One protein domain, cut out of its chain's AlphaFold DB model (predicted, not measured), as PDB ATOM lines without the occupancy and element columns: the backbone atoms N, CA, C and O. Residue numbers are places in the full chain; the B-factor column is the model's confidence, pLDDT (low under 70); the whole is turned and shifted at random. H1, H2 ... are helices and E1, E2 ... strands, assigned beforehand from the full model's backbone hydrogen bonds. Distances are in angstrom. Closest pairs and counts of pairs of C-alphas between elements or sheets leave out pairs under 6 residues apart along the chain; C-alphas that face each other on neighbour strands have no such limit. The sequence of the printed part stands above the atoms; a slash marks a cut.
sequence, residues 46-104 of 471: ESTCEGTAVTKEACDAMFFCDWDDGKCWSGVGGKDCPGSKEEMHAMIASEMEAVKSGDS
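Overview. This is residues 46 to 104 of the 471 residues of the protein "Predicted protein" of Micromonas pusilla (strain CCMP1545) (UniProt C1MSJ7). A small head holds the hairpin E1-E2 with short helices H1 and H2 packed on it; the long helix H3 runs away from it, and residues 93 to 104 stick out. The printed part has 59 residues, ordered H1, H2, E1, E2, H3, with an antiparallel sheet E1 - E2; its class is mixed, helices and strands. It is loose, with a radius of gyration of the C-alphas of 13.1 A, and spans 39 by 21 by 16 A.

Along the chain. E1 is residues 65 to 68, 9.7 A long, and E2 residues 71 to 74, 10.1 A. H1 is residues 46 to 49, from C-alpha 46 at (156.524, 126.085, 219.058), and H2 residues 56 to 60. H3, residues 85 to 101, runs 24.2 A to C-alpha 101 at (158.483, 111.105, 241.104).

Arrangement. E1 and E2 form an antiparallel hairpin at 143 degrees, with N 66 and O 73 within hydrogen-bond range at 2.9 A. The closest C-alphas of H2 and E2, Cys 59 and Cys 72, are 5.7 A apart; those of H1 and E2, Glu 46 and Ser 74, 5.0 A. H3 is apart from H1, H2 and E1. Every O i to N i+4 pair is within range in H2 and H3; H1 is too short for one.

Size, cuts and confidence. The printed part has no cut and no long link. Residues 103 to 104 have pLDDT under 70.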
ATOM      1  N   GLU A  46     156.671 124.630 219.166       95.69
ATOM      2  CA  GLU A  46     156.524 126.085 219.058       95.69
ATOM      3  C   GLU A  46     156.864 126.555 217.642       95.69
ATOM      4  O   GLU A  46     156.106 127.314 217.062       95.69
ATOM      5  N   SER A  47     157.914 126.017 217.011       95.75
ATOM      6  CA  SER A  47     158.274 126.414 215.637       95.75
ATOM      7  C   SER A  47     157.240 126.019 214.571       95.75
ATOM      8  O   SER A  47     157.268 126.544 213.458       95.75
ATOM      9  N   THR A  48     156.351 125.077 214.902       96.19
ATOM     10  CA  THR A  48     155.291 124.588 214.009       96.19
ATOM     11  C   THR A  48     153.964 125.300 214.271       96.19
ATOM     12  O   THR A  48     153.289 125.692 213.322       96.19
ATOM     13  N   CYS A  49     153.598 125.479 215.543       96.94
ATOM     14  CA  CYS A  49     152.354 126.128 215.948       96.94
ATOM     15  C   CYS A  49     152.451 127.653 215.930       96.94
ATOM     16  O   CYS A  49     151.541 128.331 215.463       96.94
ATOM     17  N   GLU A  50     153.551 128.206 216.439       95.94
ATOM     18  CA  GLU A  50     153.677 129.633 216.702       95.94
ATOM     19  C   GLU A  50     154.154 130.364 215.452       95.94
ATOM     20  O   GLU A  50     155.312 130.309 215.040       95.94
ATOM     21  N   GLY A  51     153.235 131.092 214.825       93.12
ATOM     22  CA  GLY A  51     153.537 131.901 213.658       93.12
ATOM     23  C   GLY A  51     152.456 132.934 213.404       93.12
ATOM     24  O   GLY A  51     151.267 132.656 213.498       93.12
ATOM     25  N   THR A  52     152.852 134.152 213.033       92.50
ATOM     26  CA  THR A  52     151.899 135.211 212.644       92.50
ATOM     27  C   THR A  52     151.184 134.917 211.324       92.50
ATOM     28  O   THR A  52     150.194 135.566 211.006       92.50
ATOM     29  N   ALA A  53     151.691 133.953 210.552       95.38
ATOM     30  CA  ALA A  53     151.087 133.488 209.309       95.38
ATOM     31  C   ALA A  53     150.111 132.315 209.506       95.38
ATOM     32  O   ALA A  53     149.442 131.924 208.549       95.38
ATOM     33  N   VAL A  54     150.040 131.735 210.708       96.56
ATOM     34  CA  VAL A  54     149.127 130.627 211.001       96.56
ATOM     35  C   VAL A  54     147.741 131.217 211.235       96.56
ATOM     36  O   VAL A  54     147.560 132.045 212.126       96.56
ATOM     37  N   THR A  55     146.766 130.840 210.407       97.88
ATOM     38  CA  THR A  55     145.365 131.232 210.616       97.88
ATOM     39  C   THR A  55     144.722 130.340 211.671       97.88
ATOM     40  O   THR A  55     145.231 129.257 211.969       97.88
ATOM     41  N   LYS A  56     143.572 130.760 212.202       97.88
ATOM     42  CA  LYS A  56     142.813 129.962 213.168       97.88
ATOM     43  C   LYS A  56     142.506 128.563 212.638       97.88
ATOM     44  O   LYS A  56     142.733 127.581 213.327       97.88
ATOM     45  N   GLU A  57     142.092 128.464 211.380       98.00
ATOM     46  CA  GLU A  57     141.748 127.192 210.742       98.00
ATOM     47  C   GLU A  57     142.971 126.282 210.577       98.00
ATOM     48  O   GLU A  57     142.860 125.065 210.704       98.00
ATOM     49  N   ALA A  58     144.142 126.863 210.297       97.94
ATOM     50  CA  ALA A  58     145.392 126.114 210.234       97.94
ATOM     51  C   ALA A  58     145.828 125.633 211.627       97.94
ATOM     52  O   ALA A  58     146.299 124.503 211.751       97.94
ATOM     53  N   CYS A  59     145.632 126.461 212.658       98.12
ATOM     54  CA  CYS A  59     145.899 126.101 214.048       98.12
ATOM     55  C   CYS A  59     145.004 124.948 214.512       98.12
ATOM     56  O   CYS A  59     145.509 123.921 214.950       98.12
ATOM     57  N   ASP A  60     143.689 125.068 214.301       97.25
ATOM     58  CA  ASP A  60     142.685 124.070 214.693       97.25
ATOM     59  C   ASP A  60     142.886 122.716 213.975       97.25
ATOM     60  O   ASP A  60     142.474 121.665 214.472       97.25
ATOM     61  N   ALA A  61     143.532 122.709 212.801       97.75
ATOM     62  CA  ALA A  61     143.876 121.485 212.077       97.75
ATOM     63  C   ALA A  61     145.048 120.711 212.711       97.75
ATOM     64  O   ALA A  61     145.209 119.512 212.459       97.75
ATOM     65  N   MET A  62     145.868 121.375 213.526       97.00
ATOM     66  CA  MET A  62     146.987 120.778 214.245       97.00
ATOM     67  C   MET A  62     146.551 120.491 215.677       97.00
ATOM     68  O   MET A  62     146.522 121.372 216.524       97.00
ATOM     69  N   PHE A  63     146.245 119.227 215.974       97.31
ATOM     70  CA  PHE A  63     145.696 118.835 217.280       97.31
ATOM     71  C   PHE A  63     146.598 119.176 218.482       97.31
ATOM     72  O   PHE A  63     146.124 119.106 219.610       97.31
ATOM     73  N   PHE A  64     147.879 119.481 218.250       96.38
ATOM     74  CA  PHE A  64     148.881 119.866 219.249       96.38
ATOM     75  C   PHE A  64     149.102 121.381 219.380       96.38
ATOM     76  O   PHE A  64     149.968 121.792 220.151       96.38
ATOM     77  N   CYS A  65     148.327 122.195 218.666       97.50
ATOM     78  CA  CYS A  65     148.307 123.644 218.806       97.50
ATOM     79  C   CYS A  65     146.971 124.107 219.410       97.50
ATOM     80  O   CYS A  65     145.967 123.405 219.298       97.50
ATOM     81  N   ASP A  66     146.957 125.281 220.040       97.00
ATOM     82  CA  ASP A  66     145.746 125.905 220.580       97.00
ATOM     83  C   ASP A  66     145.646 127.363 220.113       97.00
ATOM     84  O   ASP A  66     146.652 128.074 220.050       97.00
ATOM     85  N   TRP A  67     144.448 127.810 219.739       97.56
ATOM     86  CA  TRP A  67     144.233 129.169 219.242       97.56
ATOM     87  C   TRP A  67     143.769 130.084 220.369       97.56
ATOM     88  O   TRP A  67     142.633 129.975 220.835       97.56
ATOM     89  N   ASP A  68     144.612 131.043 220.744       96.00
ATOM     90  CA  ASP A  68     144.314 132.003 221.805       96.00
ATOM     91  C   ASP A  68     144.898 133.391 221.503       96.00
ATOM     92  O   ASP A  68     145.955 133.528 220.885       96.00
ATOM     93  N   ASP A  69     144.184 134.442 221.909       95.12
ATOM     94  CA  ASP A  69     144.545 135.853 221.674       95.12
ATOM     95  C   ASP A  69     144.904 136.180 220.202       95.12
ATOM     96  O   ASP A  69     145.863 136.888 219.880       95.12
ATOM     97  N   GLY A  70     144.146 135.600 219.262       96.06
ATOM     98  CA  GLY A  70     144.354 135.806 217.824       96.06
ATOM     99  C   GLY A  70     145.670 135.229 217.287       96.06
ATOM    100  O   GLY A  70     146.131 135.649 216.222       96.06
ATOM    101  N   LYS A  71     146.286 134.302 218.024       97.19
ATOM    102  CA  LYS A  71     147.547 133.633 217.700       97.19
ATOM    103  C   LYS A  71     147.413 132.130 217.925       97.19
ATOM    104  O   LYS A  71     146.551 131.671 218.668       97.19
ATOM    105  N   CYS A  72     148.284 131.367 217.277       97.88
ATOM    106  CA  CYS A  72     148.360 129.926 217.458       97.88
ATOM    107  C   CYS A  72     149.518 129.597 218.400       97.88
ATOM    108  O   CYS A  72     150.646 130.000 218.133       97.88
ATOM    109  N   TRP A  73     149.250 128.883 219.485       97.12
ATOM    110  CA  TRP A  73     150.212 128.524 220.526       97.12
ATOM    111  C   TRP A  73     150.506 127.027 220.497       97.12
ATOM    112  O   TRP A  73     149.645 126.228 220.130       97.12
ATOM    113  N   SER A  74     151.713 126.617 220.895       96.50
ATOM    114  CA  SER A  74     152.010 125.192 221.080       96.50
ATOM    115  C   SER A  74     151.376 124.673 222.371       96.50
ATOM    116  O   SER A  74     151.748 125.095 223.466       96.50
ATOM    117  N   GLY A  75     150.480 123.689 222.262       95.12
ATOM    118  CA  GLY A  75     149.891 123.008 223.421       95.12
ATOM    119  C   GLY A  75     150.886 122.115 224.176       95.12
ATOM    120  O   GLY A  75     150.611 121.698 225.297       95.12
ATOM    121  N   VAL A  76     152.049 121.828 223.577       94.69
ATOM    122  CA  VAL A  76     153.116 120.987 224.154       94.69
ATOM    123  C   VAL A  76     154.412 121.763 224.448       94.69
ATOM    124  O   VAL A  76     155.419 121.167 224.836       94.69
ATOM    125  N   GLY A  77     154.408 123.090 224.262       93.62
ATOM    126  CA  GLY A  77     155.591 123.951 224.392       93.62
ATOM    127  C   GLY A  77     156.705 123.602 223.396       93.62
ATOM    128  O   GLY A  77     156.439 123.096 222.303       93.62
ATOM    129  N   GLY A  78     157.961 123.868 223.772       94.75
ATOM    130  CA  GLY A  78     159.158 123.683 222.932       94.75
ATOM    131  C   GLY A  78     159.607 122.238 222.671       94.75
ATOM    132  O   GLY A  78     160.705 122.028 222.155       94.75
ATOM    133  N   LYS A  79     158.807 121.235 223.047       94.38
ATOM    134  CA  LYS A  79     159.087 119.812 222.782       94.38
ATOM    135  C   LYS A  79     158.780 119.442 221.340       94.38
ATOM    136  O   LYS A  79     158.068 120.176 220.672       94.38
ATOM    137  N   ASP A  80     159.274 118.306 220.858       96.50
ATOM    138  CA  ASP A  80     158.917 117.814 219.524       96.50
ATOM    139  C   ASP A  80     157.400 117.588 219.394       96.50
ATOM    140  O   ASP A  80     156.737 117.159 220.342       96.50
ATOM    141  N   CYS A  81     156.842 117.892 218.217       97.19
ATOM    142  CA  CYS A  81     155.417 117.689 217.972       97.19
ATOM    143  C   CYS A  81     155.064 116.197 217.966       97.19
ATOM    144  O   CYS A  81     155.688 115.442 217.214       97.19
ATOM    145  N   PRO A  82     154.034 115.769 218.716       97.12
ATOM    146  CA  PRO A  82     153.568 114.392 218.668       97.12
ATOM    147  C   PRO A  82     152.957 114.091 217.293       97.12
ATOM    148  O   PRO A  82     152.225 114.906 216.729       97.12
ATOM    149  N   GLY A  83     153.226 112.902 216.756       97.06
ATOM    150  CA  GLY A  83     152.669 112.458 215.476       97.06
ATOM    151  C   GLY A  83     151.204 112.027 215.573       97.06
ATOM    152  O   GLY A  83     150.508 111.966 214.559       97.06
ATOM    153  N   SER A  84     150.720 111.725 216.783       97.56
ATOM    154  CA  SER A  84     149.327 111.354 217.042       97.56
ATOM    155  C   SER A  84     148.830 111.840 218.407       97.56
ATOM    156  O   SER A  84     149.609 112.206 219.293       97.56
ATOM    157  N   LYS A  85     147.507 111.835 218.600       95.88
ATOM    158  CA  LYS A  85     146.880 112.248 219.864       95.88
ATOM    159  C   LYS A  85     147.267 111.328 221.025       95.88
ATOM    160  O   LYS A  85     147.426 111.781 222.153       95.88
ATOM    161  N   GLU A  86     147.460 110.044 220.744       97.06
ATOM    162  CA  GLU A  86     147.908 109.053 221.721       97.06
ATOM    163  C   GLU A  86     149.329 109.357 222.203       97.06
ATOM    164  O   GLU A  86     149.601 109.261 223.398       97.06
ATOM    165  N   GLU A  87     150.217 109.777 221.297       96.88
ATOM    166  CA  GLU A  87     151.575 110.195 221.647       96.88
ATOM    167  C   GLU A  87     151.564 111.468 222.500       96.88
ATOM    168  O   GLU A  87     152.236 111.511 223.527       96.88
ATOM    169  N   MET A  88     150.727 112.458 222.166       94.38
ATOM    170  CA  MET A  88     150.546 113.647 223.007       94.38
ATOM    171  C   MET A  88     150.115 113.275 224.428       94.38
ATOM    172  O   MET A  88     150.714 113.729 225.403       94.38
ATOM    173  N   HIS A  89     149.081 112.442 224.557       91.69
ATOM    174  CA  HIS A  89     148.589 112.015 225.862       91.69
ATOM    175  C   HIS A  89     149.667 111.248 226.640       91.69
ATOM    176  O   HIS A  89     149.783 111.427 227.852       91.69
ATOM    177  N   ALA A  90     150.485 110.437 225.960       94.94
ATOM    178  CA  ALA A  90     151.614 109.746 226.573       94.94
ATOM    179  C   ALA A  90     152.700 110.722 227.058       94.94
ATOM    180  O   ALA A  90     153.228 110.537 228.155       94.94
ATOM    181  N   MET A  91     152.996 111.786 226.302       90.56
ATOM    182  CA  MET A  91     153.941 112.821 226.734       90.56
ATOM    183  C   MET A  91     153.441 113.558 227.981       90.56
ATOM    184  O   MET A  91     154.184 113.656 228.957       90.56
ATOM    185  N   ILE A  92     152.180 114.004 227.990       90.56
ATOM    186  CA  ILE A  92     151.571 114.682 229.147       90.56
ATOM    187  C   ILE A  92     151.563 113.750 230.365       90.56
ATOM    188  O   ILE A  92     151.959 114.150 231.459       90.56
ATOM    189  N   ALA A  93     151.179 112.484 230.180       92.81
ATOM    190  CA  ALA A  93     151.208 111.491 231.249       92.81
ATOM    191  C   ALA A  93     152.627 111.301 231.808       92.81
ATOM    192  O   ALA A  93     152.803 111.294 233.026       92.81
ATOM    193  N   SER A  94     153.642 111.224 230.939       91.62
ATOM    194  CA  SER A  94     155.041 111.073 231.355       91.62
ATOM    195  C   SER A  94     155.561 112.283 232.141       91.62
ATOM    196  O   SER A  94     156.300 112.112 233.109       91.62
ATOM    197  N   GLU A  95     155.132 113.503 231.799       90.00
ATOM    198  CA  GLU A  95     155.457 114.696 232.585       90.00
ATOM    199  C   GLU A  95     154.784 114.688 233.945       90.00
ATOM    200  O   GLU A  95     155.433 114.965 234.952       90.00
ATOM    201  N   MET A  96     153.498 114.340 234.000       88.19
ATOM    202  CA  MET A  96     152.793 114.231 235.273       88.19
ATOM    203  C   MET A  96     153.424 113.156 236.168       88.19
ATOM    204  O   MET A  96     153.476 113.330 237.386       88.19
ATOM    205  N   GLU A  97     153.931 112.061 235.596       93.31
ATOM    206  CA  GLU A  97     154.695 111.048 236.332       93.31
ATOM    207  C   GLU A  97     156.062 111.563 236.800       93.31
ATOM    208  O   GLU A  97     156.436 111.304 237.945       93.31
ATOM    209  N   ALA A  98     156.781 112.335 235.981       88.69
ATOM    210  CA  ALA A  98     158.050 112.955 236.369       88.69
ATOM    211  C   ALA A  98     157.875 113.995 237.492       88.69
ATOM    212  O   ALA A  98     158.678 114.053 238.423       88.69
ATOM    213  N   VAL A  99     156.792 114.775 237.459       87.12
ATOM    214  CA  VAL A  99     156.440 115.702 238.546       87.12
ATOM    215  C   VAL A  99     156.135 114.928 239.832       87.12
ATOM    216  O   VAL A  99     156.592 115.315 240.908       87.12
ATOM    217  N   LYS A 100     155.421 113.797 239.735       90.88
ATOM    218  CA  LYS A 100     155.113 112.929 240.886       90.88
ATOM    219  C   LYS A 100     156.339 112.233 241.465       90.88
ATOM    220  O   LYS A 100     156.389 112.021 242.675       90.88
ATOM    221  N   SER A 101     157.305 111.840 240.636       90.56
ATOM    222  CA  SER A 101     158.483 111.105 241.104       90.56
ATOM    223  C   SER A 101     159.451 111.980 241.906       90.56
ATOM    224  O   SER A 101     160.326 111.443 242.583       90.56
ATOM    225  N   GLY A 102     159.289 113.311 241.870       77.81
ATOM    226  CA  GLY A 102     160.141 114.253 242.599       77.81
ATOM    227  C   GLY A 102     161.613 114.169 242.188       77.81
ATOM    228  O   GLY A 102     162.481 114.696 242.890       77.81
ATOM    229  N   ASP A 103     161.906 113.499 241.069       66.38
ATOM    230  CA  ASP A 103     163.258 113.296 240.583       66.38
ATOM    231  C   ASP A 103     163.729 114.601 239.943       66.38
ATOM    232  O   ASP A 103     163.556 114.878 238.757       66.38
ATOM    233  N   SER A 104     164.302 115.455 240.790       57.75
ATOM    234  CA  SER A 104     164.801 116.786 240.435       57.75
ATOM    235  C   SER A 104     165.912 116.738 239.378       57.75
ATOM    236  O   SER A 104     166.348 117.786 238.915       57.75
TER     237      SER A 104